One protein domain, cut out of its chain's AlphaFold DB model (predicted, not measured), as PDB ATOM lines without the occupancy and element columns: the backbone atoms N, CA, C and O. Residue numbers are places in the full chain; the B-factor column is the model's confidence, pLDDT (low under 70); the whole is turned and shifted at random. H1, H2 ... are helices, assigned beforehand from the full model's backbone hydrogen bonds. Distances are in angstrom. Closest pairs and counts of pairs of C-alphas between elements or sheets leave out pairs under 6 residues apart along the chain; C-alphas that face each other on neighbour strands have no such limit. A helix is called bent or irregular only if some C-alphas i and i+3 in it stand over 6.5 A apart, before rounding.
ATOM      1  N   LYS A   4     -53.916 -67.534   1.102       33.16
ATOM      2  CA  LYS A   4     -53.551 -66.684  -0.045       33.16
ATOM      3  C   LYS A   4     -54.472 -65.468  -0.214       33.16
ATOM      4  O   LYS A   4     -54.022 -64.433  -0.698       33.16
ATOM      5  N   ASN A   5     -55.739 -65.547   0.208       30.67
ATOM      6  CA  ASN A   5     -56.698 -64.453   0.003       30.67
ATOM      7  C   ASN A   5     -56.597 -63.349   1.067       30.67
ATOM      8  O   ASN A   5     -56.857 -62.189   0.755       30.67
ATOM      9  N   SER A   6     -56.181 -63.667   2.297       36.38
ATOM     10  CA  SER A   6     -55.959 -62.658   3.345       36.38
ATOM     11  C   SER A   6     -54.772 -61.745   3.018       36.38
ATOM     12  O   SER A   6     -54.867 -60.533   3.208       36.38
ATOM     13  N   PHE A   7     -53.703 -62.296   2.432       36.03
ATOM     14  CA  PHE A   7     -52.508 -61.546   2.024       36.03
ATOM     15  C   PHE A   7     -52.801 -60.525   0.910       36.03
ATOM     16  O   PHE A   7     -52.362 -59.377   0.972       36.03
ATOM     17  N   VAL A   8     -53.609 -60.903  -0.087       39.88
ATOM     18  CA  VAL A   8     -53.993 -60.020  -1.207       39.88
ATOM     19  C   VAL A   8     -54.922 -58.887  -0.752       39.88
ATOM     20  O   VAL A   8     -54.790 -57.751  -1.211       39.88
ATOM     21  N   ILE A   9     -55.841 -59.166   0.177       39.81
ATOM     22  CA  ILE A   9     -56.756 -58.159   0.739       39.81
ATOM     23  C   ILE A   9     -55.999 -57.186   1.657       39.81
ATOM     24  O   ILE A   9     -56.228 -55.978   1.578       39.81
ATOM     25  N   GLY A  10     -55.062 -57.685   2.474       44.69
ATOM     26  CA  GLY A  10     -54.167 -56.853   3.285       44.69
ATOM     27  C   GLY A  10     -53.320 -55.912   2.427       44.69
ATOM     28  O   GLY A  10     -53.299 -54.708   2.679       44.69
ATOM     29  N   ARG A  11     -52.733 -56.428   1.337       45.88
ATOM     30  CA  ARG A  11     -51.940 -55.652   0.368       45.88
ATOM     31  C   ARG A  11     -52.727 -54.491  -0.249       45.88
ATOM     32  O   ARG A  11     -52.211 -53.382  -0.332       45.88
ATOM     33  N   ARG A  12     -53.991 -54.705  -0.635       45.41
ATOM     34  CA  ARG A  12     -54.850 -53.644  -1.204       45.41
ATOM     35  C   ARG A  12     -55.226 -52.561  -0.187       45.41
ATOM     36  O   ARG A  12     -55.240 -51.387  -0.543       45.41
ATOM     37  N   LYS A  13     -55.499 -52.934   1.068       46.88
ATOM     38  CA  LYS A  13     -55.822 -51.975   2.141       46.88
ATOM     39  C   LYS A  13     -54.614 -51.124   2.542       46.88
ATOM     40  O   LYS A  13     -54.766 -49.927   2.750       46.88
ATOM     41  N   PHE A  14     -53.425 -51.721   2.577       49.47
ATOM     42  CA  PHE A  14     -52.177 -51.007   2.850       49.47
ATOM     43  C   PHE A  14     -51.836 -49.993   1.746       49.47
ATOM     44  O   PHE A  14     -51.481 -48.855   2.036       49.47
ATOM     45  N   ILE A  15     -52.028 -50.369   0.475       51.28
ATOM     46  CA  ILE A  15     -51.876 -49.453  -0.668       51.28
ATOM     47  C   ILE A  15     -52.868 -48.282  -0.575       51.28
ATOM     48  O   ILE A  15     -52.497 -47.149  -0.861       51.28
ATOM     49  N   TYR A  16     -54.111 -48.530  -0.149       52.84
ATOM     50  CA  TYR A  16     -55.123 -47.482   0.010       52.84
ATOM     51  C   TYR A  16     -54.747 -46.460   1.098       52.84
ATOM     52  O   TYR A  16     -54.831 -45.259   0.852       52.84
ATOM     53  N   LEU A  17     -54.262 -46.929   2.255       54.53
ATOM     54  CA  LEU A  17     -53.830 -46.082   3.377       54.53
ATOM     55  C   LEU A  17     -52.677 -45.133   2.999       54.53
ATOM     56  O   LEU A  17     -52.600 -44.015   3.498       54.53
ATOM     57  N   PHE A  18     -51.793 -45.575   2.102       55.09
ATOM     58  CA  PHE A  18     -50.650 -44.788   1.640       55.09
ATOM     59  C   PHE A  18     -50.941 -43.879   0.441       55.09
ATOM     60  O   PHE A  18     -50.069 -43.099   0.068       55.09
ATOM     61  N   ASN A  19     -52.128 -43.976  -0.166       54.84
ATOM     62  CA  ASN A  19     -52.449 -43.272  -1.412       54.84
ATOM     63  C   ASN A  19     -53.668 -42.335  -1.315       54.84
ATOM     64  O   ASN A  19     -53.879 -41.555  -2.241       54.84
ATOM     65  N   TYR A  20     -54.473 -42.403  -0.246       57.69
ATOM     66  CA  TYR A  20     -55.660 -41.554  -0.070       57.69
ATOM     67  C   TYR A  20     -55.757 -40.951   1.342       57.69
ATOM     68  O   TYR A  20     -55.863 -41.681   2.324       57.69
ATOM     69  N   SER A  21     -55.759 -39.615   1.437       58.03
ATOM     70  CA  SER A  21     -55.993 -38.842   2.667       58.03
ATOM     71  C   SER A  21     -57.173 -37.887   2.481       58.03
ATOM     72  O   SER A  21     -57.367 -37.337   1.397       58.03
ATOM     73  N   GLN A  22     -57.974 -37.714   3.535       62.75
ATOM     74  CA  GLN A  22     -59.124 -36.799   3.554       62.75
ATOM     75  C   GLN A  22     -58.787 -35.417   4.134       62.75
ATOM     76  O   GLN A  22     -59.669 -34.564   4.213       62.75
ATOM     77  N   SER A  23     -57.547 -35.174   4.571       63.25
ATOM     78  CA  SER A  23     -57.159 -33.856   5.080       63.25
ATOM     79  C   SER A  23     -56.948 -32.856   3.937       63.25
ATOM     80  O   SER A  23     -56.591 -33.230   2.820       63.25
ATOM     81  N   LEU A  24     -57.149 -31.568   4.225       57.72
ATOM     82  CA  LEU A  24     -56.864 -30.464   3.307       57.72
ATOM     83  C   LEU A  24     -55.864 -29.503   3.978       57.72
ATOM     84  O   LEU A  24     -56.257 -28.811   4.918       57.72
ATOM     85  N   PRO A  25     -54.593 -29.456   3.528       63.94
ATOM     86  CA  PRO A  25     -54.012 -30.255   2.440       63.94
ATOM     87  C   PRO A  25     -53.871 -31.757   2.793       63.94
ATOM     88  O   PRO A  25     -53.887 -32.110   3.979       63.94
ATOM     89  N   PRO A  26     -53.745 -32.656   1.792       62.72
ATOM     90  CA  PRO A  26     -53.523 -34.084   2.026       62.72
ATOM     91  C   PRO A  26     -52.300 -34.319   2.919       62.72
ATOM     92  O   PRO A  26     -51.207 -33.852   2.623       62.72
ATOM     93  N   ASN A  27     -52.494 -35.042   4.016       63.12
ATOM     94  CA  ASN A  27     -51.491 -35.334   5.030       63.12
ATOM     95  C   ASN A  27     -51.530 -36.833   5.326       63.12
ATOM     96  O   ASN A  27     -52.590 -37.389   5.634       63.12
ATOM     97  N   TYR A  28     -50.374 -37.478   5.220       70.94
ATOM     98  CA  TYR A  28     -50.190 -38.903   5.441       70.94
ATOM     99  C   TYR A  28     -49.238 -39.084   6.617       70.94
ATOM    100  O   TYR A  28     -48.032 -39.131   6.434       70.94
ATOM    101  N   LEU A  29     -49.781 -39.215   7.830       66.38
ATOM    102  CA  LEU A  29     -48.995 -39.256   9.075       66.38
ATOM    103  C   LEU A  29     -47.919 -40.359   9.122       66.38
ATOM    104  O   LEU A  29     -46.982 -40.265   9.902       66.38
ATOM    105  N   MET A  30     -48.064 -41.410   8.310       70.94
ATOM    106  CA  MET A  30     -47.147 -42.556   8.254       70.94
ATOM    107  C   MET A  30     -46.149 -42.487   7.087       70.94
ATOM    108  O   MET A  30     -45.413 -43.452   6.866       70.94
ATOM    109  N   LEU A  31     -46.159 -41.399   6.311       75.81
ATOM    110  CA  LEU A  31     -45.262 -41.179   5.182       75.81
ATOM    111  C   LEU A  31     -44.467 -39.889   5.401       75.81
ATOM    112  O   LEU A  31     -45.064 -38.872   5.745       75.81
ATOM    113  N   PRO A  32     -43.149 -39.913   5.173       78.75
ATOM    114  CA  PRO A  32     -42.339 -38.715   5.253       78.75
ATOM    115  C   PRO A  32     -42.662 -37.791   4.077       78.75
ATOM    116  O   PRO A  32     -42.785 -38.236   2.931       78.75
ATOM    117  N   HIS A  33     -42.748 -36.498   4.361       76.88
ATOM    118  CA  HIS A  33     -42.934 -35.430   3.382       76.88
ATOM    119  C   HIS A  33     -41.615 -35.008   2.730       76.88
ATOM    120  O   HIS A  33     -41.637 -34.425   1.653       76.88
ATOM    121  N   SER A  34     -40.470 -35.298   3.361       81.81
ATOM    122  CA  SER A  34     -39.138 -34.961   2.842       81.81
ATOM    123  C   SER A  34     -38.055 -35.937   3.310       81.81
ATOM    124  O   SER A  34     -38.210 -36.627   4.320       81.81
ATOM    125  N   VAL A  35     -36.904 -35.932   2.630       83.50
ATOM    126  CA  VAL A  35     -35.700 -36.671   3.058       83.50
ATOM    127  C   VAL A  35     -35.216 -36.222   4.446       83.50
ATOM    128  O   VAL A  35     -34.759 -37.041   5.241       83.50
ATOM    129  N   SER A  36     -35.362 -34.938   4.778       85.25
ATOM    130  CA  SER A  36     -35.009 -34.400   6.099       85.25
ATOM    131  C   SER A  36     -35.827 -35.053   7.214       85.25
ATOM    132  O   SER A  36     -35.278 -35.433   8.244       85.25
ATOM    133  N   GLU A  37     -37.131 -35.236   6.991       87.12
ATOM    134  CA  GLU A  37     -38.028 -35.872   7.958       87.12
ATOM    135  C   GLU A  37     -37.666 -37.347   8.182       87.12
ATOM    136  O   GLU A  37     -37.701 -37.827   9.311       87.12
ATOM    137  N   ILE A  38     -37.212 -38.047   7.136       89.50
ATOM    138  CA  ILE A  38     -36.693 -39.418   7.251       89.50
ATOM    139  C   ILE A  38     -35.491 -39.463   8.190       89.50
ATOM    140  O   ILE A  38     -35.454 -40.310   9.083       89.50
ATOM    141  N   PHE A  39     -34.513 -38.569   8.010       88.88
ATOM    142  CA  PHE A  39     -33.336 -38.533   8.878       88.88
ATOM    143  C   PHE A  39     -33.687 -38.130  10.309       88.88
ATOM    144  O   PHE A  39     -33.177 -38.748  11.240       88.88
ATOM    145  N   GLN A  40     -34.612 -37.187  10.504       88.38
ATOM    146  CA  GLN A  40     -35.108 -36.820  11.833       88.38
ATOM    147  C   GLN A  40     -35.808 -37.987  12.531       88.38
ATOM    148  O   GLN A  40     -35.488 -38.300  13.678       88.38
ATOM    149  N   TRP A  41     -36.726 -38.673  11.844       90.06
ATOM    150  CA  TRP A  41     -37.396 -39.855  12.385       90.06
ATOM    151  C   TRP A  41     -36.379 -40.934  12.720       90.06
ATOM    152  O   TRP A  41     -36.370 -41.445  13.838       90.06
ATOM    153  N   PHE A  42     -35.481 -41.245  11.783       91.88
ATOM    154  CA  PHE A  42     -34.446 -42.245  12.008       91.88
ATOM    155  C   PHE A  42     -33.602 -41.896  13.232       91.88
ATOM    156  O   PHE A  42     -33.375 -42.760  14.065       91.88
ATOM    157  N   SER A  43     -33.216 -40.630  13.374       89.25
ATOM    158  CA  SER A  43     -32.411 -40.120  14.479       89.25
ATOM    159  C   SER A  43     -33.100 -40.202  15.839       89.25
ATOM    160  O   SER A  43     -32.462 -40.507  16.846       89.25
ATOM    161  N   ASN A  44     -34.410 -39.966  15.862       88.44
ATOM    162  CA  ASN A  44     -35.232 -40.066  17.059       88.44
ATOM    163  C   ASN A  44     -35.415 -41.522  17.512       88.44
ATOM    164  O   ASN A  44     -35.453 -41.792  18.707       88.44
ATOM    165  N   PHE A  45     -35.539 -42.466  16.574       88.81
ATOM    166  CA  PHE A  45     -35.766 -43.877  16.895       88.81
ATOM    167  C   PHE A  45     -34.476 -44.700  17.003       88.81
ATOM    168  O   PHE A  45     -34.482 -45.734  17.654       88.81
ATOM    169  N   SER A  46     -33.357 -44.259  16.424       86.69
ATOM    170  CA  SER A  46     -32.075 -44.979  16.478       86.69
ATOM    171  C   SER A  46     -31.360 -44.886  17.824       86.69
ATOM    172  O   SER A  46     -30.372 -45.591  18.039       86.69
ATOM    173  N   ASN A  47     -31.843 -44.048  18.742       82.69
ATOM    174  CA  ASN A  47     -31.260 -43.894  20.063       82.69
ATOM    175  C   ASN A  47     -32.346 -43.766  21.146       82.69
ATOM    176  O   ASN A  47     -32.981 -42.723  21.304       82.69
ATOM    177  N   ASP A  48     -32.511 -44.832  21.927       75.94
ATOM    178  CA  ASP A  48     -33.509 -44.923  22.995       75.94
ATOM    179  C   ASP A  48     -33.267 -43.930  24.140       75.94
ATOM    180  O   ASP A  48     -34.213 -43.567  24.838       75.94
ATOM    181  N   PHE A  49     -32.040 -43.419  24.308       76.19
ATOM    182  CA  PHE A  49     -31.710 -42.456  25.364       76.19
ATOM    183  C   PHE A  49     -32.399 -41.091  25.193       76.19
ATOM    184  O   PHE A  49     -32.425 -40.307  26.140       76.19
ATOM    185  N   PHE A  50     -32.982 -40.798  24.024       72.06
ATOM    186  CA  PHE A  50     -33.789 -39.586  23.824       72.06
ATOM    187  C   PHE A  50     -35.198 -39.679  24.415       72.06
ATOM    188  O   PHE A  50     -35.889 -38.662  24.511       72.06
ATOM    189  N   HIS A  51     -35.642 -40.870  24.823       76.06
ATOM    190  CA  HIS A  51     -36.995 -41.082  25.326       76.06
ATOM    191  C   HIS A  51     -36.984 -41.320  26.833       76.06
ATOM    192  O   HIS A  51     -36.278 -42.184  27.342       76.06
ATOM    193  N   ILE A  52     -37.837 -40.589  27.555       77.50
ATOM    194  CA  ILE A  52     -38.077 -40.813  28.995       77.50
ATOM    195  C   ILE A  52     -38.646 -42.219  29.231       77.50
ATOM    196  O   ILE A  52     -38.366 -42.863  30.239       77.50
ATOM    197  N   THR A  53     -39.464 -42.688  28.290       79.25
ATOM    198  CA  THR A  53     -40.036 -44.030  28.290       79.25
ATOM    199  C   THR A  53     -39.383 -44.837  27.170       79.25
ATOM    200  O   THR A  53     -39.457 -44.386  26.025       79.25
ATOM    201  N   PRO A  54     -38.797 -46.011  27.469       78.81
ATOM    202  CA  PRO A  54     -38.280 -46.936  26.464       78.81
ATOM    203  C   PRO A  54     -39.247 -47.155  25.293       78.81
ATOM    204  O   PRO A  54     -40.471 -47.188  25.478       78.81
ATOM    205  N   LEU A  55     -38.707 -47.270  24.077       79.00
ATOM    206  CA  LEU A  55     -39.517 -47.348  22.859       79.00
ATOM    207  C   LEU A  55     -40.444 -48.566  22.838       79.00
ATOM    208  O   LEU A  55     -41.569 -48.449  22.363       79.00
ATOM    209  N   ASP A  56     -40.002 -49.696  23.376       74.62
ATOM    210  CA  ASP A  56     -40.783 -50.930  23.515       74.62
ATOM    211  C   ASP A  56     -41.992 -50.771  24.449       74.62
ATOM    212  O   ASP A  56     -43.055 -51.330  24.194       74.62
ATOM    213  N   LEU A  57     -41.876 -49.948  25.491       77.31
ATOM    214  CA  LEU A  57     -43.006 -49.617  26.364       77.31
ATOM    215  C   LEU A  57     -43.962 -48.605  25.722       77.31
ATOM    216  O   LEU A  57     -45.167 -48.637  25.973       77.31
ATOM    217  N   LYS A  58     -43.435 -47.684  24.909       78.56
ATOM    218  CA  LYS A  58     -44.230 -46.651  24.230       78.56
ATOM    219  C   LYS A  58     -44.968 -47.193  23.002       78.56
ATOM    220  O   LYS A  58     -46.071 -46.732  22.703       78.56
ATOM    221  N   TYR A  59     -44.370 -48.152  22.303       76.81
ATOM    222  CA  TYR A  59     -44.892 -48.767  21.089       76.81
ATOM    223  C   TYR A  59     -44.922 -50.288  21.266       76.81
ATOM    224  O   TYR A  59     -43.930 -50.941  20.958       76.81
ATOM    225  N   PRO A  60     -46.039 -50.862  21.742       69.19
ATOM    226  CA  PRO A  60     -46.138 -52.304  21.901       69.19
ATOM    227  C   PRO A  60     -46.169 -53.003  20.530       69.19
ATOM    228  O   PRO A  60     -47.012 -52.692  19.683       69.19
ATOM    229  N   PHE A  61     -45.260 -53.956  20.318       71.69
ATOM    230  CA  PHE A  61     -45.203 -54.919  19.223       71.69
ATOM    231  C   PHE A  61     -45.704 -56.307  19.681       71.69
ATOM    232  O   PHE A  61     -44.938 -57.129  20.206       71.69
ATOM    233  N   PRO A  62     -46.983 -56.641  19.413       66.50
ATOM    234  CA  PRO A  62     -47.573 -57.908  19.826       66.50
ATOM    235  C   PRO A  62     -46.762 -59.117  19.341       66.50
ATOM    236  O   PRO A  62     -46.514 -59.273  18.145       66.50
ATOM    237  N   GLY A  63     -46.375 -59.996  20.270       65.75
ATOM    238  CA  GLY A  63     -45.601 -61.209  19.982       65.75
ATOM    239  C   GLY A  63     -44.079 -61.023  19.945       65.75
ATOM    240  O   GLY A  63     -43.367 -62.017  19.823       65.75
ATOM    241  N   ILE A  64     -43.587 -59.787  20.081       64.69
ATOM    242  CA  ILE A  64     -42.156 -59.441  20.177       64.69
ATOM    243  C   ILE A  64     -41.848 -58.774  21.532       64.69
ATOM    244  O   ILE A  64     -40.731 -58.917  22.033       64.69
ATOM    245  N   ASP A  65     -42.845 -58.135  22.156       55.91
ATOM    246  CA  ASP A  65     -42.768 -57.485  23.473       55.91
ATOM    247  C   ASP A  65     -42.517 -58.474  24.624       55.91
ATOM    248  O   ASP A  65     -43.429 -58.889  25.338       55.91
ATOM    249  N   ASN A  66     -41.255 -58.841  24.826       59.88
ATOM    250  CA  ASN A  66     -40.756 -59.468  26.044       59.88
ATOM    251  C   ASN A  66     -39.640 -58.585  26.623       59.88
ATOM    252  O   ASN A  66     -38.874 -57.978  25.871       59.88
ATOM    253  N   LEU A  67     -39.518 -58.546  27.956       57.56
ATOM    254  CA  LEU A  67     -38.414 -57.872  28.653       57.56
ATOM    255  C   LEU A  67     -37.067 -58.333  28.062       57.56
ATOM    256  O   LEU A  67     -36.717 -59.507  28.174       57.56
ATOM    257  N   GLY A  68     -36.336 -57.417  27.417       62.41
ATOM    258  CA  GLY A  68     -35.046 -57.690  26.764       62.41
ATOM    259  C   GLY A  68     -35.028 -57.588  25.230       62.41
ATOM    260  O   GLY A  68     -33.951 -57.685  24.646       62.41
ATOM    261  N   ASN A  69     -36.172 -57.346  24.574       68.19
ATOM    262  CA  ASN A  69     -36.265 -57.185  23.112       68.19
ATOM    263  C   ASN A  69     -36.325 -55.718  22.631       68.19
ATOM    264  O   ASN A  69     -36.586 -55.479  21.450       68.19
ATOM    265  N   SER A  70     -36.050 -54.733  23.494       70.19
ATOM    266  CA  SER A  70     -36.110 -53.297  23.158       70.19
ATOM    267  C   SER A  70     -35.301 -52.943  21.903       70.19
ATOM    268  O   SER A  70     -35.818 -52.330  20.971       70.19
ATOM    269  N   ASN A  71     -34.075 -53.462  21.805       77.31
ATOM    270  CA  ASN A  71     -33.199 -53.250  20.649       77.31
ATOM    271  C   ASN A  71     -33.774 -53.839  19.347       77.31
ATOM    272  O   ASN A  71     -33.473 -53.348  18.259       77.31
ATOM    273  N   GLN A  72     -34.589 -54.898  19.425       81.25
ATOM    274  CA  GLN A  72     -35.237 -55.486  18.247       81.25
ATOM    275  C   GLN A  72     -36.392 -54.610  17.769       81.25
ATOM    276  O   GLN A  72     -36.496 -54.346  16.573       81.25
ATOM    277  N   VAL A  73     -37.223 -54.123  18.694       81.00
ATOM    278  CA  VAL A  73     -38.295 -53.160  18.401       81.00
ATOM    279  C   VAL A  73     -37.713 -51.917  17.730       81.00
ATOM    280  O   VAL A  73     -38.139 -51.540  16.636       81.00
ATOM    281  N   GLN A  74     -36.671 -51.352  18.333       85.81
ATOM    282  CA  GLN A  74     -35.921 -50.226  17.799       85.81
ATOM    283  C   GLN A  74     -35.412 -50.500  16.374       85.81
ATOM    284  O   GLN A  74     -35.666 -49.730  15.444       85.81
ATOM    285  N   TYR A  75     -34.753 -51.645  16.174       88.06
ATOM    286  CA  TYR A  75     -34.260 -52.071  14.868       88.06
ATOM    287  C   TYR A  75     -35.380 -52.179  13.823       88.06
ATOM    288  O   TYR A  75     -35.208 -51.702  12.701       88.06
ATOM    289  N   TYR A  76     -36.535 -52.760  14.164       87.44
ATOM    290  CA  TYR A  76     -37.665 -52.880  13.240       87.44
ATOM    291  C   TYR A  76     -38.255 -51.523  12.852       87.44
ATOM    292  O   TYR A  76     -38.574 -51.320  11.678       87.44
ATOM    293  N   ILE A  77     -38.348 -50.580  13.794       88.06
ATOM    294  CA  ILE A  77     -38.774 -49.204  13.509       88.06
ATOM    295  C   ILE A  77     -37.779 -48.538  12.548       88.06
ATOM    296  O   ILE A  77     -38.178 -48.033  11.496       88.06
ATOM    297  N   CYS A  78     -36.477 -48.599  12.840       91.69
ATOM    298  CA  CYS A  78     -35.436 -48.056  11.964       91.69
ATOM    299  C   CYS A  78     -35.456 -48.702  10.570       91.69
ATOM    300  O   CYS A  78     -35.332 -48.013   9.558       91.69
ATOM    301  N   LYS A  79     -35.675 -50.017  10.494       91.38
ATOM    302  CA  LYS A  79     -35.814 -50.758   9.236       91.38
ATOM    303  C   LYS A  79     -37.029 -50.321   8.428       91.38
ATOM    304  O   LYS A  79     -36.920 -50.165   7.212       91.38
ATOM    305  N   TYR A  80     -38.159 -50.072   9.081       89.69
ATOM    306  CA  TYR A  80     -39.332 -49.497   8.429       89.69
ATOM    307  C   TYR A  80     -39.031 -48.109   7.846       89.69
ATOM    308  O   TYR A  80     -39.351 -47.854   6.688       89.69
ATOM    309  N   ILE A  81     -38.331 -47.245   8.588       92.12
ATOM    310  CA  ILE A  81     -37.931 -45.911   8.107       92.12
ATOM    311  C   ILE A  81     -36.995 -46.009   6.890       92.12
ATOM    312  O   ILE A  81     -37.163 -45.272   5.920       92.12
ATOM    313  N   VAL A  82     -36.056 -46.963   6.882       92.12
ATOM    314  CA  VAL A  82     -35.185 -47.210   5.717       92.12
ATOM    315  C   VAL A  82     -36.001 -47.630   4.490       92.12
ATOM    316  O   VAL A  82     -35.761 -47.131   3.391       92.12
ATOM    317  N   LEU A  83     -37.002 -48.499   4.662       89.81
ATOM    318  CA  LEU A  83     -37.912 -48.891   3.580       89.81
ATOM    319  C   LEU A  83     -38.744 -47.712   3.064       89.81
ATOM    320  O   LEU A  83     -38.952 -47.600   1.855       89.81
ATOM    321  N   LEU A  84     -39.196 -46.821   3.954       88.19
ATOM    322  CA  LEU A  84     -39.863 -45.581   3.554       88.19
ATOM    323  C   LEU A  84     -38.943 -44.708   2.706       88.19
ATOM    324  O   LEU A  84     -39.412 -44.126   1.730       88.19
ATOM    325  N   TYR A  85     -37.644 -44.674   3.010       87.88
ATOM    326  CA  TYR A  85     -36.701 -43.918   2.199       87.88
ATOM    327  C   TYR A  85     -36.489 -44.525   0.816       87.88
ATOM    328  O   TYR A  85     -36.575 -43.812  -0.178       87.88
ATOM    329  N   ILE A  86     -36.310 -45.847   0.731       86.56
ATOM    330  CA  ILE A  86     -36.234 -46.549  -0.559       86.56
ATOM    331  C   ILE A  86     -37.494 -46.274  -1.386       86.56
ATOM    332  O   ILE A  86     -37.405 -45.977  -2.573       86.56
ATOM    333  N   ARG A  87     -38.677 -46.328  -0.762       81.50
ATOM    334  CA  ARG A  87     -39.949 -46.017  -1.426       81.50
ATOM    335  C   ARG A  87     -39.997 -44.567  -1.907       81.50
ATOM    336  O   ARG A  87     -40.399 -44.334  -3.042       81.50
ATOM    337  N   HIS A  88     -39.632 -43.613  -1.053       79.62
ATOM    338  CA  HIS A  88     -39.621 -42.190  -1.390       79.62
ATOM    339  C   HIS A  88     -38.666 -41.916  -2.561       79.62
ATOM    340  O   HIS A  88     -39.037 -41.236  -3.512       79.62
ATOM    341  N   PHE A  89     -37.490 -42.544  -2.546       79.19
ATOM    342  CA  PHE A  89     -36.525 -42.515  -3.638       79.19
ATOM    343  C   PHE A  89     -37.096 -43.096  -4.941       79.19
ATOM    344  O   PHE A  89     -37.128 -42.421  -5.967       79.19
ATOM    345  N   TYR A  90     -37.639 -44.314  -4.876       74.25
ATOM    346  CA  TYR A  90     -38.171 -45.035  -6.033       74.25
ATOM    347  C   TYR A  90     -39.369 -44.329  -6.692       74.25
ATOM    348  O   TYR A  90     -39.496 -44.324  -7.916       74.25
ATOM    349  N   LEU A  91     -40.259 -43.715  -5.902       72.50
ATOM    350  CA  LEU A  91     -41.434 -43.001  -6.420       72.50
ATOM    351  C   LEU A  91     -41.078 -41.660  -7.079       72.50
ATOM    352  O   LEU A  91     -41.763 -41.247  -8.013       72.50
ATOM    353  N   ASN A  92     -40.006 -41.007  -6.630       66.81
ATOM    354  CA  ASN A  92     -39.594 -39.678  -7.092       66.81
ATOM    355  C   ASN A  92     -38.521 -39.719  -8.206       66.81
ATOM    356  O   ASN A  92     -37.992 -38.674  -8.592       66.81
ATOM    357  N   ASN A  93     -38.239 -40.903  -8.769       54.28
ATOM    358  CA  ASN A  93     -37.171 -41.219  -9.738       54.28
ATOM    359  C   ASN A  93     -37.114 -40.390 -11.041       54.28
ATOM    360  O   ASN A  93     -36.223 -40.608 -11.858       54.28
ATOM    361  N   LEU A  94     -38.020 -39.436 -11.270       47.59
ATOM    362  CA  LEU A  94     -37.955 -38.554 -12.440       47.59
ATOM    363  C   LEU A  94     -37.316 -37.187 -12.162       47.59
ATOM    364  O   LEU A  94     -37.005 -36.509 -13.129       47.59
ATOM    365  N   ASN A  95     -37.085 -36.796 -10.897       50.22
ATOM    366  CA  ASN A  95     -36.388 -35.554 -10.510       50.22
ATOM    367  C   ASN A  95     -35.942 -35.598  -9.030       50.22
ATOM    368  O   ASN A  95     -36.311 -34.728  -8.240       50.22
ATOM    369  N   PHE A  96     -35.171 -36.610  -8.613       55.75
ATOM    370  CA  PHE A  96     -34.666 -36.695  -7.234       55.75
ATOM    371  C   PHE A  96     -33.528 -35.681  -6.989       55.75
ATOM    372  O   PHE A  96     -32.362 -36.042  -6.867       55.75
ATOM    373  N   ASN A  97     -33.871 -34.391  -6.955       55.06
ATOM    374  CA  ASN A  97     -32.976 -33.283  -6.596       55.06
ATOM    375  C   ASN A  97     -33.202 -32.792  -5.156       55.06
ATOM    376  O   ASN A  97     -32.576 -31.820  -4.734       55.06
ATOM    377  N   GLU A  98     -34.087 -33.438  -4.390       63.59
ATOM    378  CA  GLU A  98     -34.293 -33.095  -2.985       63.59
ATOM    379  C   GLU A  98     -33.085 -33.539  -2.157       63.59
ATOM    380  O   GLU A  98     -32.884 -34.707  -1.829       63.59
ATOM    381  N   SER A  99     -32.238 -32.564  -1.851       68.38
ATOM    382  CA  SER A  99     -31.209 -32.663  -0.826       68.38
ATOM    383  C   SER A  99     -31.850 -32.529   0.550       68.38
ATOM    384  O   SER A  99     -32.742 -31.698   0.732       68.38
ATOM    385  N   SER A 100     -31.370 -33.289   1.537       77.50
ATOM    386  CA  SER A 100     -31.811 -33.061   2.914       77.50
ATOM    387  C   SER A 100     -31.419 -31.650   3.379       77.50
ATOM    388  O   SER A 100     -30.349 -31.115   3.035       77.50
ATOM    389  N   ILE A 101     -32.318 -31.036   4.147       85.38
ATOM    390  CA  ILE A 101     -32.069 -29.794   4.872       85.38
ATOM    391  C   ILE A 101     -31.291 -30.189   6.120       85.38
ATOM    392  O   ILE A 101     -31.836 -30.798   7.039       85.38
ATOM    393  N   LEU A 102     -29.999 -29.874   6.116       88.56
ATOM    394  CA  LEU A 102     -29.106 -30.228   7.209       88.56
ATOM    395  C   LEU A 102     -29.384 -29.361   8.447       88.56
ATOM    396  O   LEU A 102     -29.503 -28.141   8.289       88.56
ATOM    397  N   PRO A 103     -29.378 -29.936   9.662       86.44
ATOM    398  CA  PRO A 103     -29.492 -29.189  10.907       86.44
ATOM    399  C   PRO A 103     -28.445 -28.083  11.037       86.44
ATOM    400  O   PRO A 103     -27.367 -28.157  10.443       86.44
ATOM    401  N   GLU A 104     -28.749 -27.051  11.820       85.12
ATOM    402  CA  GLU A 104     -27.779 -25.998  12.160       85.12
ATOM    403  C   GLU A 104     -26.931 -26.355  13.391       85.12
ATOM    404  O   GLU A 104     -25.806 -25.879  13.533       85.12
ATOM    405  N   ASN A 105     -27.448 -27.216  14.272       84.94
ATOM    406  CA  ASN A 105     -26.766 -27.636  15.492       84.94
ATOM    407  C   ASN A 105     -25.702 -28.709  15.189       84.94
ATOM    408  O   ASN A 105     -26.004 -29.716  14.549       84.94
ATOM    409  N   ILE A 106     -24.470 -28.520  15.683       87.06
ATOM    410  CA  ILE A 106     -23.364 -29.477  15.503       87.06
ATOM    411  C   ILE A 106     -23.692 -30.834  16.133       87.06
ATOM    412  O   ILE A 106     -23.423 -31.856  15.512       87.06
ATOM    413  N   ILE A 107     -24.304 -30.860  17.318       85.50
ATOM    414  CA  ILE A 107     -24.668 -32.103  18.015       85.50
ATOM    415  C   ILE A 107     -25.634 -32.924  17.153       85.50
ATOM    416  O   ILE A 107     -25.463 -34.131  16.990       85.50
ATOM    417  N   GLU A 108     -26.623 -32.261  16.552       87.75
ATOM    418  CA  GLU A 108     -27.588 -32.923  15.674       87.75
ATOM    419  C   GLU A 108     -26.924 -33.399  14.370       87.75
ATOM    420  O   GLU A 108     -27.196 -34.507  13.912       87.75
ATOM    421  N   LEU A 109     -26.000 -32.615  13.804       89.56
ATOM    422  CA  LEU A 109     -25.218 -33.021  12.632       89.56
ATOM    423  C   LEU A 109     -24.336 -34.247  12.909       89.56
ATOM    424  O   LEU A 109     -24.305 -35.170  12.097       89.56
ATOM    425  N   GLU A 110     -23.644 -34.290  14.048       87.06
ATOM    426  CA  GLU A 110     -22.838 -35.450  14.449       87.06
ATOM    427  C   GLU A 110     -23.708 -36.681  14.709       87.06
ATOM    428  O   GLU A 110     -23.342 -37.807  14.363       87.06
ATOM    429  N   GLN A 111     -24.902 -36.482  15.266       87.38
ATOM    430  CA  GLN A 111     -25.887 -37.545  15.400       87.38
ATOM    431  C   GLN A 111     -26.329 -38.067  14.026       87.38
ATOM    432  O   GLN A 111     -26.391 -39.281  13.829       87.38
ATOM    433  N   TRP A 112     -26.583 -37.187  13.053       90.06
ATOM    434  CA  TRP A 112     -26.915 -37.586  11.683       90.06
ATOM    435  C   TRP A 112     -25.770 -38.362  11.011       90.06
ATOM    436  O   TRP A 112     -26.037 -39.401  10.407       90.06
ATOM    437  N   ASP A 113     -24.507 -37.940  11.159       88.38
ATOM    438  CA  ASP A 113     -23.345 -38.676  10.617       88.38
ATOM    439  C   ASP A 113     -23.237 -40.091  11.218       88.38
ATOM    440  O   ASP A 113     -23.125 -41.086  10.489       88.38
ATOM    441  N   ASN A 114     -23.383 -40.205  12.543       86.25
ATOM    442  CA  ASN A 114     -23.400 -41.493  13.238       86.25
ATOM    443  C   ASN A 114     -24.559 -42.385  12.762       86.25
ATOM    444  O   ASN A 114     -24.376 -43.577  12.484       86.25
ATOM    445  N   ASN A 115     -25.746 -41.803  12.606       89.81
ATOM    446  CA  ASN A 115     -26.940 -42.507  12.156       89.81
ATOM    447  C   ASN A 115     -26.835 -42.997  10.717       89.81
ATOM    448  O   ASN A 115     -27.302 -44.097  10.429       89.81
ATOM    449  N   LEU A 116     -26.179 -42.255   9.822       90.12
ATOM    450  CA  LEU A 116     -25.967 -42.691   8.440       90.12
ATOM    451  C   LEU A 116     -25.200 -44.013   8.361       90.12
ATOM    452  O   LEU A 116     -25.492 -44.846   7.497       90.12
ATOM    453  N   LYS A 117     -24.261 -44.262   9.281       87.75
ATOM    454  CA  LYS A 117     -23.561 -45.553   9.366       87.75
ATOM    455  C   LYS A 117     -24.531 -46.687   9.703       87.75
ATOM    456  O   LYS A 117     -24.505 -47.727   9.042       87.75
ATOM    457  N   PHE A 118     -25.399 -46.485  10.695       90.31
ATOM    458  CA  PHE A 118     -26.409 -47.475  11.078       90.31
ATOM    459  C   PHE A 118     -27.447 -47.686   9.968       90.31
ATOM    460  O   PHE A 118     -27.712 -48.823   9.579       90.31
ATOM    461  N   PHE A 119     -27.934 -46.599   9.373       92.31
ATOM    462  CA  PHE A 119     -28.839 -46.596   8.227       92.31
ATOM    463  C   PHE A 119     -28.289 -47.441   7.069       92.31
ATOM    464  O   PHE A 119     -28.957 -48.336   6.548       92.31
ATOM    465  N   THR A 120     -27.027 -47.202   6.701       90.56
ATOM    466  CA  THR A 120     -26.333 -47.918   5.621       90.56
ATOM    467  C   THR A 120     -26.216 -49.415   5.917       90.56
ATOM    468  O   THR A 120     -26.317 -50.238   5.005       90.56
ATOM    469  N   ASN A 121     -26.020 -49.795   7.182       90.94
ATOM    470  CA  ASN A 121     -25.971 -51.201   7.580       90.94
ATOM    471  C   ASN A 121     -27.335 -51.886   7.439       90.94
ATOM    472  O   ASN A 121     -27.392 -52.995   6.908       90.94
ATOM    473  N   ILE A 122     -28.426 -51.224   7.837       92.00
ATOM    474  CA  ILE A 122     -29.786 -51.759   7.660       92.00
ATOM    475  C   ILE A 122     -30.103 -51.947   6.173       92.00
ATOM    476  O   ILE A 122     -30.623 -52.988   5.777       92.00
ATOM    477  N   LEU A 123     -29.735 -50.981   5.327       89.94
ATOM    478  CA  LEU A 123     -29.922 -51.081   3.879       89.94
ATOM    479  C   LEU A 123     -29.214 -52.308   3.279       89.94
ATOM    480  O   LEU A 123     -29.782 -52.998   2.434       89.94
ATOM    481  N   LYS A 124     -27.988 -52.606   3.730       89.50
ATOM    482  CA  LYS A 124     -27.253 -53.815   3.318       89.50
ATOM    483  C   LYS A 124     -27.925 -55.098   3.804       89.50
ATOM    484  O   LYS A 124     -27.914 -56.093   3.092       89.50
ATOM    485  N   GLN A 125     -28.508 -55.092   5.002       90.38
ATOM    486  CA  GLN A 125     -29.230 -56.254   5.526       90.38
ATOM    487  C   GLN A 125     -30.516 -56.523   4.739       90.38
ATOM    488  O   GLN A 125     -30.780 -57.675   4.401       90.38
ATOM    489  N   LEU A 126     -31.262 -55.476   4.370       89.38
ATOM    490  CA  LEU A 126     -32.490 -55.593   3.577       89.38
ATOM    491  C   LEU A 126     -32.280 -56.327   2.248       89.38
ATOM    492  O   LEU A 126     -33.149 -57.093   1.847       89.38
ATOM    493  N   GLU A 127     -31.124 -56.156   1.604       85.56
ATOM    494  CA  GLU A 127     -30.766 -56.862   0.366       85.56
ATOM    495  C   GLU A 127     -30.805 -58.393   0.513       85.56
ATOM    496  O   GLU A 127     -31.132 -59.110  -0.432       85.56
ATOM    497  N   SER A 128     -30.490 -58.906   1.704       88.00
ATOM    498  CA  SER A 128     -30.495 -60.347   1.968       88.00
ATOM    499  C   SER A 128     -31.904 -60.927   2.165       88.00
ATOM    500  O   SER A 128     -32.091 -62.143   2.087       88.00
ATOM    501  N   GLU A 129     -32.923 -60.081   2.349       90.50
ATOM    502  CA  GLU A 129     -34.288 -60.482   2.695       90.50
ATOM    503  C   GLU A 129     -35.197 -60.617   1.467       90.50
ATOM    504  O   GLU A 129     -36.115 -59.827   1.232       90.50
ATOM    505  N   LYS A 130     -34.962 -61.672   0.680       88.06
ATOM    506  CA  LYS A 130     -35.658 -61.911  -0.598       88.06
ATOM    507  C   LYS A 130     -37.185 -61.891  -0.485       88.06
ATOM    508  O   LYS A 130     -37.843 -61.280  -1.319       88.06
ATOM    509  N   GLU A 131     -37.750 -62.514   0.551       88.06
ATOM    510  CA  GLU A 131     -39.208 -62.570   0.742       88.06
ATOM    511  C   GLU A 131     -39.829 -61.177   0.899       88.06
ATOM    512  O   GLU A 131     -40.860 -60.880   0.292       88.06
ATOM    513  N   LEU A 132     -39.180 -60.302   1.674       84.94
ATOM    514  CA  LEU A 132     -39.636 -58.937   1.911       84.94
ATOM    515  C   LEU A 132     -39.509 -58.081   0.646       84.94
ATOM    516  O   LEU A 132     -40.442 -57.355   0.296       84.94
ATOM    517  N   ILE A 133     -38.384 -58.201  -0.065       85.69
ATOM    518  CA  ILE A 133     -38.138 -57.496  -1.329       85.69
ATOM    519  C   ILE A 133     -39.220 -57.844  -2.357       85.69
ATOM    520  O   ILE A 133     -39.823 -56.942  -2.944       85.69
ATOM    521  N   THR A 134     -39.505 -59.137  -2.538       85.88
ATOM    522  CA  THR A 134     -40.543 -59.611  -3.460       85.88
ATOM    523  C   THR A 134     -41.934 -59.155  -3.019       85.88
ATOM    524  O   THR A 134     -42.728 -58.697  -3.840       85.88
ATOM    525  N   ALA A 135     -42.246 -59.204  -1.719       84.94
ATOM    526  CA  ALA A 135     -43.542 -58.757  -1.202       84.94
ATOM    527  C   ALA A 135     -43.806 -57.260  -1.460       84.94
ATOM    528  O   ALA A 135     -44.946 -56.872  -1.745       84.94
ATOM    529  N   LEU A 136     -42.761 -56.434  -1.386       82.88
ATOM    530  CA  LEU A 136     -42.824 -54.984  -1.581       82.88
ATOM    531  C   LEU A 136     -42.564 -54.536  -3.030       82.88
ATOM    532  O   LEU A 136     -42.646 -53.341  -3.304       82.88
ATOM    533  N   ASN A 137     -42.309 -55.466  -3.960       83.56
ATOM    534  CA  ASN A 137     -41.912 -55.192  -5.348       83.56
ATOM    535  C   ASN A 137     -40.643 -54.316  -5.471       83.56
ATOM    536  O   ASN A 137     -40.561 -53.464  -6.353       83.56
ATOM    537  N   LEU A 138     -39.648 -54.511  -4.599       83.69
ATOM    538  CA  LEU A 138     -38.399 -53.728  -4.596       83.69
ATOM    539  C   LEU A 138     -37.254 -54.382  -5.391       83.69
ATOM    540  O   LEU A 138     -36.123 -53.904  -5.358       83.69
ATOM    541  N   GLU A 139     -37.526 -55.466  -6.115       85.75
ATOM    542  CA  GLU A 139     -36.523 -56.239  -6.865       85.75
ATOM    543  C   GLU A 139     -35.766 -55.361  -7.875       85.75
ATOM    544  O   GLU A 139     -34.537 -55.372  -7.914       85.75
ATOM    545  N   VAL A 140     -36.497 -54.523  -8.620       83.69
ATOM    546  CA  VAL A 140     -35.928 -53.593  -9.609       83.69
ATOM    547  C   VAL A 140     -34.998 -52.571  -8.955       83.69
ATOM    548  O   VAL A 140     -33.916 -52.314  -9.479       83.69
ATOM    549  N   PHE A 141     -35.377 -52.031  -7.791       85.12
ATOM    550  CA  PHE A 141     -34.543 -51.086  -7.048       85.12
ATOM    551  C   PHE A 141     -33.203 -51.725  -6.665       85.12
ATOM    552  O   PHE A 141     -32.140 -51.179  -6.969       85.12
ATOM    553  N   PHE A 142     -33.242 -52.913  -6.049       85.00
ATOM    554  CA  PHE A 142     -32.028 -53.594  -5.595       85.00
ATOM    555  C   PHE A 142     -31.137 -54.067  -6.751       85.00
ATOM    556  O   PHE A 142     -29.919 -54.103  -6.583       85.00
ATOM    557  N   SER A 143     -31.707 -54.384  -7.918       84.38
ATOM    558  CA  SER A 143     -30.930 -54.755  -9.109       84.38
ATOM    559  C   SER A 143     -30.319 -53.560  -9.849       84.38
ATOM    560  O   SER A 143     -29.179 -53.663 -10.296       84.38
ATOM    561  N   ASN A 144     -31.036 -52.436  -9.974       82.94
ATOM    562  CA  ASN A 144     -30.671 -51.385 -10.936       82.94
ATOM    563  C   ASN A 144     -30.308 -50.034 -10.301       82.94
ATOM    564  O   ASN A 144     -29.466 -49.317 -10.834       82.94
ATOM    565  N   GLU A 145     -30.916 -49.669  -9.172       83.31
ATOM    566  CA  GLU A 145     -30.853 -48.301  -8.622       83.31
ATOM    567  C   GLU A 145     -30.065 -48.210  -7.310       83.31
ATOM    568  O   GLU A 145     -29.607 -47.138  -6.912       83.31
ATOM    569  N   LYS A 146     -29.827 -49.355  -6.665       84.81
ATOM    570  CA  LYS A 146     -29.094 -49.486  -5.403       84.81
ATOM    571  C   LYS A 146     -27.793 -48.681  -5.370       84.81
ATOM    572  O   LYS A 146     -27.566 -47.922  -4.432       84.81
ATOM    573  N   ASN A 147     -26.926 -48.841  -6.369       85.81
ATOM    574  CA  ASN A 147     -25.611 -48.188  -6.373       85.81
ATOM    575  C   ASN A 147     -25.730 -46.659  -6.388       85.81
ATOM    576  O   ASN A 147     -24.979 -45.977  -5.696       85.81
ATOM    577  N   PHE A 148     -26.706 -46.128  -7.126       84.38
ATOM    578  CA  PHE A 148     -26.991 -44.700  -7.129       84.38
ATOM    579  C   PHE A 148     -27.461 -44.231  -5.745       84.38
ATOM    580  O   PHE A 148     -26.962 -43.230  -5.237       84.38
ATOM    581  N   PHE A 149     -28.335 -44.996  -5.087       85.44
ATOM    582  CA  PHE A 149     -28.798 -44.695  -3.732       85.44
ATOM    583  C   PHE A 149     -27.662 -44.702  -2.693       85.44
ATOM    584  O   PHE A 149     -27.565 -43.796  -1.867       85.44
ATOM    585  N   PHE A 150     -26.747 -45.678  -2.750       86.44
ATOM    586  CA  PHE A 150     -25.564 -45.686  -1.879       86.44
ATOM    587  C   PHE A 150     -24.651 -44.483  -2.137       86.44
ATOM    588  O   PHE A 150     -24.159 -43.891  -1.177       86.44
ATOM    589  N   ASN A 151     -24.449 -44.096  -3.399       86.81
ATOM    590  CA  ASN A 151     -23.674 -42.901  -3.735       86.81
ATOM    591  C   ASN A 151     -24.335 -41.630  -3.190       86.81
ATOM    592  O   ASN A 151     -23.643 -40.774  -2.648       86.81
ATOM    593  N   TYR A 152     -25.667 -41.534  -3.255       85.69
ATOM    594  CA  TYR A 152     -26.404 -40.437  -2.631       85.69
ATOM    595  C   TYR A 152     -26.144 -40.381  -1.116       85.69
ATOM    596  O   TYR A 152     -25.779 -39.328  -0.603       85.69
ATOM    597  N   LEU A 153     -26.239 -41.509  -0.399       87.88
ATOM    598  CA  LEU A 153     -25.948 -41.553   1.043       87.88
ATOM    599  C   LEU A 153     -24.507 -41.130   1.375       87.88
ATOM    600  O   LEU A 153     -24.282 -40.463   2.383       87.88
ATOM    601  N   GLN A 154     -23.529 -41.494   0.538       88.19
ATOM    602  CA  GLN A 154     -22.145 -41.033   0.707       88.19
ATOM    603  C   GLN A 154     -22.010 -39.526   0.465       88.19
ATOM    604  O   GLN A 154     -21.307 -38.852   1.213       88.19
ATOM    605  N   ASN A 155     -22.709 -38.981  -0.530       88.69
ATOM    606  CA  ASN A 155     -22.723 -37.541  -0.783       88.69
ATOM    607  C   ASN A 155     -23.361 -36.772   0.382       88.69
ATOM    608  O   ASN A 155     -22.802 -35.765   0.815       88.69
ATOM    609  N   GLU A 156     -24.470 -37.264   0.944       87.62
ATOM    610  CA  GLU A 156     -25.078 -36.678   2.148       87.62
ATOM    611  C   GLU A 156     -24.116 -36.701   3.334       87.62
ATOM    612  O   GLU A 156     -23.956 -35.692   4.021       87.62
ATOM    613  N   LYS A 157     -23.410 -37.820   3.533       89.81
ATOM    614  CA  LYS A 157     -22.381 -37.932   4.569       89.81
ATOM    615  C   LYS A 157     -21.286 -36.874   4.400       89.81
ATOM    616  O   LYS A 157     -20.896 -36.221   5.367       89.81
ATOM    617  N   SER A 158     -20.794 -36.677   3.180       89.81
ATOM    618  CA  SER A 158     -19.796 -35.643   2.887       89.81
ATOM    619  C   SER A 158     -20.338 -34.238   3.164       89.81
ATOM    620  O   SER A 158     -19.659 -33.449   3.820       89.81
ATOM    621  N   ARG A 159     -21.586 -33.940   2.769       91.25
ATOM    622  CA  ARG A 159     -22.243 -32.648   3.050       91.25
ATOM    623  C   ARG A 159     -22.368 -32.372   4.552       91.25
ATOM    624  O   ARG A 159     -22.121 -31.243   4.978       91.25
ATOM    625  N   ILE A 160     -22.723 -33.381   5.350       90.38
ATOM    626  CA  ILE A 160     -22.801 -33.271   6.816       90.38
ATOM    627  C   ILE A 160     -21.423 -32.957   7.398       90.38
ATOM    628  O   ILE A 160     -21.284 -31.977   8.128       90.38
ATOM    629  N   ASN A 161     -20.398 -33.726   7.027       89.06
ATOM    630  CA  ASN A 161     -19.039 -33.527   7.535       89.06
ATOM    631  C   ASN A 161     -18.472 -32.151   7.164       89.06
ATOM    632  O   ASN A 161     -17.900 -31.465   8.012       89.06
ATOM    633  N   GLU A 162     -18.695 -31.692   5.932       89.00
ATOM    634  CA  GLU A 162     -18.323 -30.338   5.525       89.00
ATOM    635  C   GLU A 162     -19.044 -29.261   6.342       89.00
ATOM    636  O   GLU A 162     -18.418 -28.264   6.717       89.00
ATOM    637  N   LYS A 163     -20.345 -29.438   6.625       90.38
ATOM    638  CA  LYS A 163     -21.107 -28.493   7.451       90.38
ATOM    639  C   LYS A 163     -20.573 -28.475   8.883       90.38
ATOM    640  O   LYS A 163     -20.318 -27.389   9.392       90.38
ATOM    641  N   ILE A 164     -20.311 -29.635   9.493       87.50
ATOM    642  CA  ILE A 164     -19.721 -29.742  10.841       87.50
ATOM    643  C   ILE A 164     -18.403 -28.967  10.916       87.50
ATOM    644  O   ILE A 164     -18.245 -28.101  11.778       87.50
ATOM    645  N   ILE A 165     -17.474 -29.232   9.991       84.62
ATOM    646  CA  ILE A 165     -16.154 -28.589   9.975       84.62
ATOM    647  C   ILE A 165     -16.297 -27.070   9.824       84.62
ATOM    648  O   ILE A 165     -15.730 -26.316  10.614       84.62
ATOM    649  N   LYS A 166     -17.095 -26.604   8.852       86.00
ATOM    650  CA  LYS A 166     -17.327 -25.168   8.625       86.00
ATOM    651  C   LYS A 166     -17.936 -24.495   9.857       86.00
ATOM    652  O   LYS A 166     -17.470 -23.427  10.256       86.00
ATOM    653  N   THR A 167     -18.934 -25.114  10.486       86.69
ATOM    654  CA  THR A 167     -19.580 -24.564  11.683       86.69
ATOM    655  C   THR A 167     -18.608 -24.505  12.861       86.69
ATOM    656  O   THR A 167     -18.519 -23.467  13.517       86.69
ATOM    657  N   LYS A 168     -17.810 -25.551  13.106       86.31
ATOM    658  CA  LYS A 168     -16.811 -25.572  14.189       86.31
ATOM    659  C   LYS A 168     -15.684 -24.547  13.986       86.31
ATOM    660  O   LYS A 168     -15.293 -23.868  14.938       86.31
ATOM    661  N   ILE A 169     -15.186 -24.367  12.757       85.06
ATOM    662  CA  ILE A 169     -14.174 -23.338  12.441       85.06
ATOM    663  C   ILE A 169     -14.743 -21.941  12.704       85.06
ATOM    664  O   ILE A 169     -14.116 -21.128  13.385       85.06
ATOM    665  N   ASN A 170     -15.958 -21.677  12.228       86.06
ATOM    666  CA  ASN A 170     -16.565 -20.351  12.324       86.06
ATOM    667  C   ASN A 170     -17.081 -20.019  13.728       86.06
ATOM    668  O   ASN A 170     -17.121 -18.840  14.090       86.06
ATOM    669  N   SER A 171     -17.407 -21.030  14.540       88.00
ATOM    670  CA  SER A 171     -17.880 -20.857  15.917       88.00
ATOM    671  C   SER A 171     -16.923 -19.983  16.729       88.00
ATOM    672  O   SER A 171     -15.701 -20.127  16.651       88.00
TER     673      SER A 171
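Overview. This is residues 4 to 171 of the 431 residues of an uncharacterized protein of Flammeovirga aprica JL-4 (UniProt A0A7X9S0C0). Two pairs of antiparallel helices cross: H2 and H4 lie side by side, and both pack about perpendicular on H5, which runs beside the long H7. H6 sits in the turn from H5 to H7, H3 packs on the first residues of H4, and H1 lies away from the other helices at one end of the longest axis. The printed part has 168 residues with seven named helices, H1 to H7 in order, and no named strand: all helix. It is compact, with a radius of gyration of the C-alphas of 17.5 A and spans of 61 by 44 by 40 A.

Along the chain. H1, residues 4 to 19, begins at C-alpha 4 (-53.551, -66.684, -0.045) and is 23.5 A long. H2 is residues 35 to 45 and H3 residues 55 to 58. H4, residues 70 to 91, measures 31.8 A, and H5, residues 106 to 127, 32.2 A. H6 is residues 130 to 136. H7, residues 139 to 170, measures 45.3 A and ends at C-alpha 170 (-16.565, -20.351, 12.324); it is irregular, with C-alphas 144 and 147 7.5 A apart and a kink of 67 degrees near residue 146.

Arrangement. H4 and H5 are the hubs, touching three helices each. The closest C-alphas of H4 and H5, Lys 79 and Ile 122, are 6.3 A apart; the helices stand about perpendicular, at 83 degrees. H2 touches H4 at a shallow tilt of 7 degrees, opposite ways, with C-alphas 42 and 78 closest at 5.9 A. H2 touches residues 111 to 115 of H5 alone, closest at C-alphas 43 and 115, 6.4 A, about perpendicular at 89 degrees. H3 touches residues 70 to 74 of H4 alone, closest at C-alphas 56 and 70, 5.3 A. H5 and H7 touch at a shallow tilt of 15 degrees, opposite ways, closest at C-alphas 106 and 164, 5.9 A. H6 and H7 are close but not clearly touching, with C-alphas 133 and 139 closest at 5.9 A. H1 touches no helix. Every O i to N i+4 pair is within hydrogen-bond range in H2, H4 and H6; the counts are 11 of 12 in H1, 15 of 18 in H5 and 25 of 28 in H7, and H3 is too short for such a pair.

Size, cuts and confidence. The C-alphas of Asn 5 and Asn 170, the two farthest apart, are 60.9 A apart. The printed part has no cut. The links H1 to H2, H3 to H4 and H4 to H5 are long, and residues 22 to 27 stand free. Mean pLDDT of the printed part is 77.5; residues 4 to 27, 29, 60, 62 to 69 and 92 to 99 are under 70.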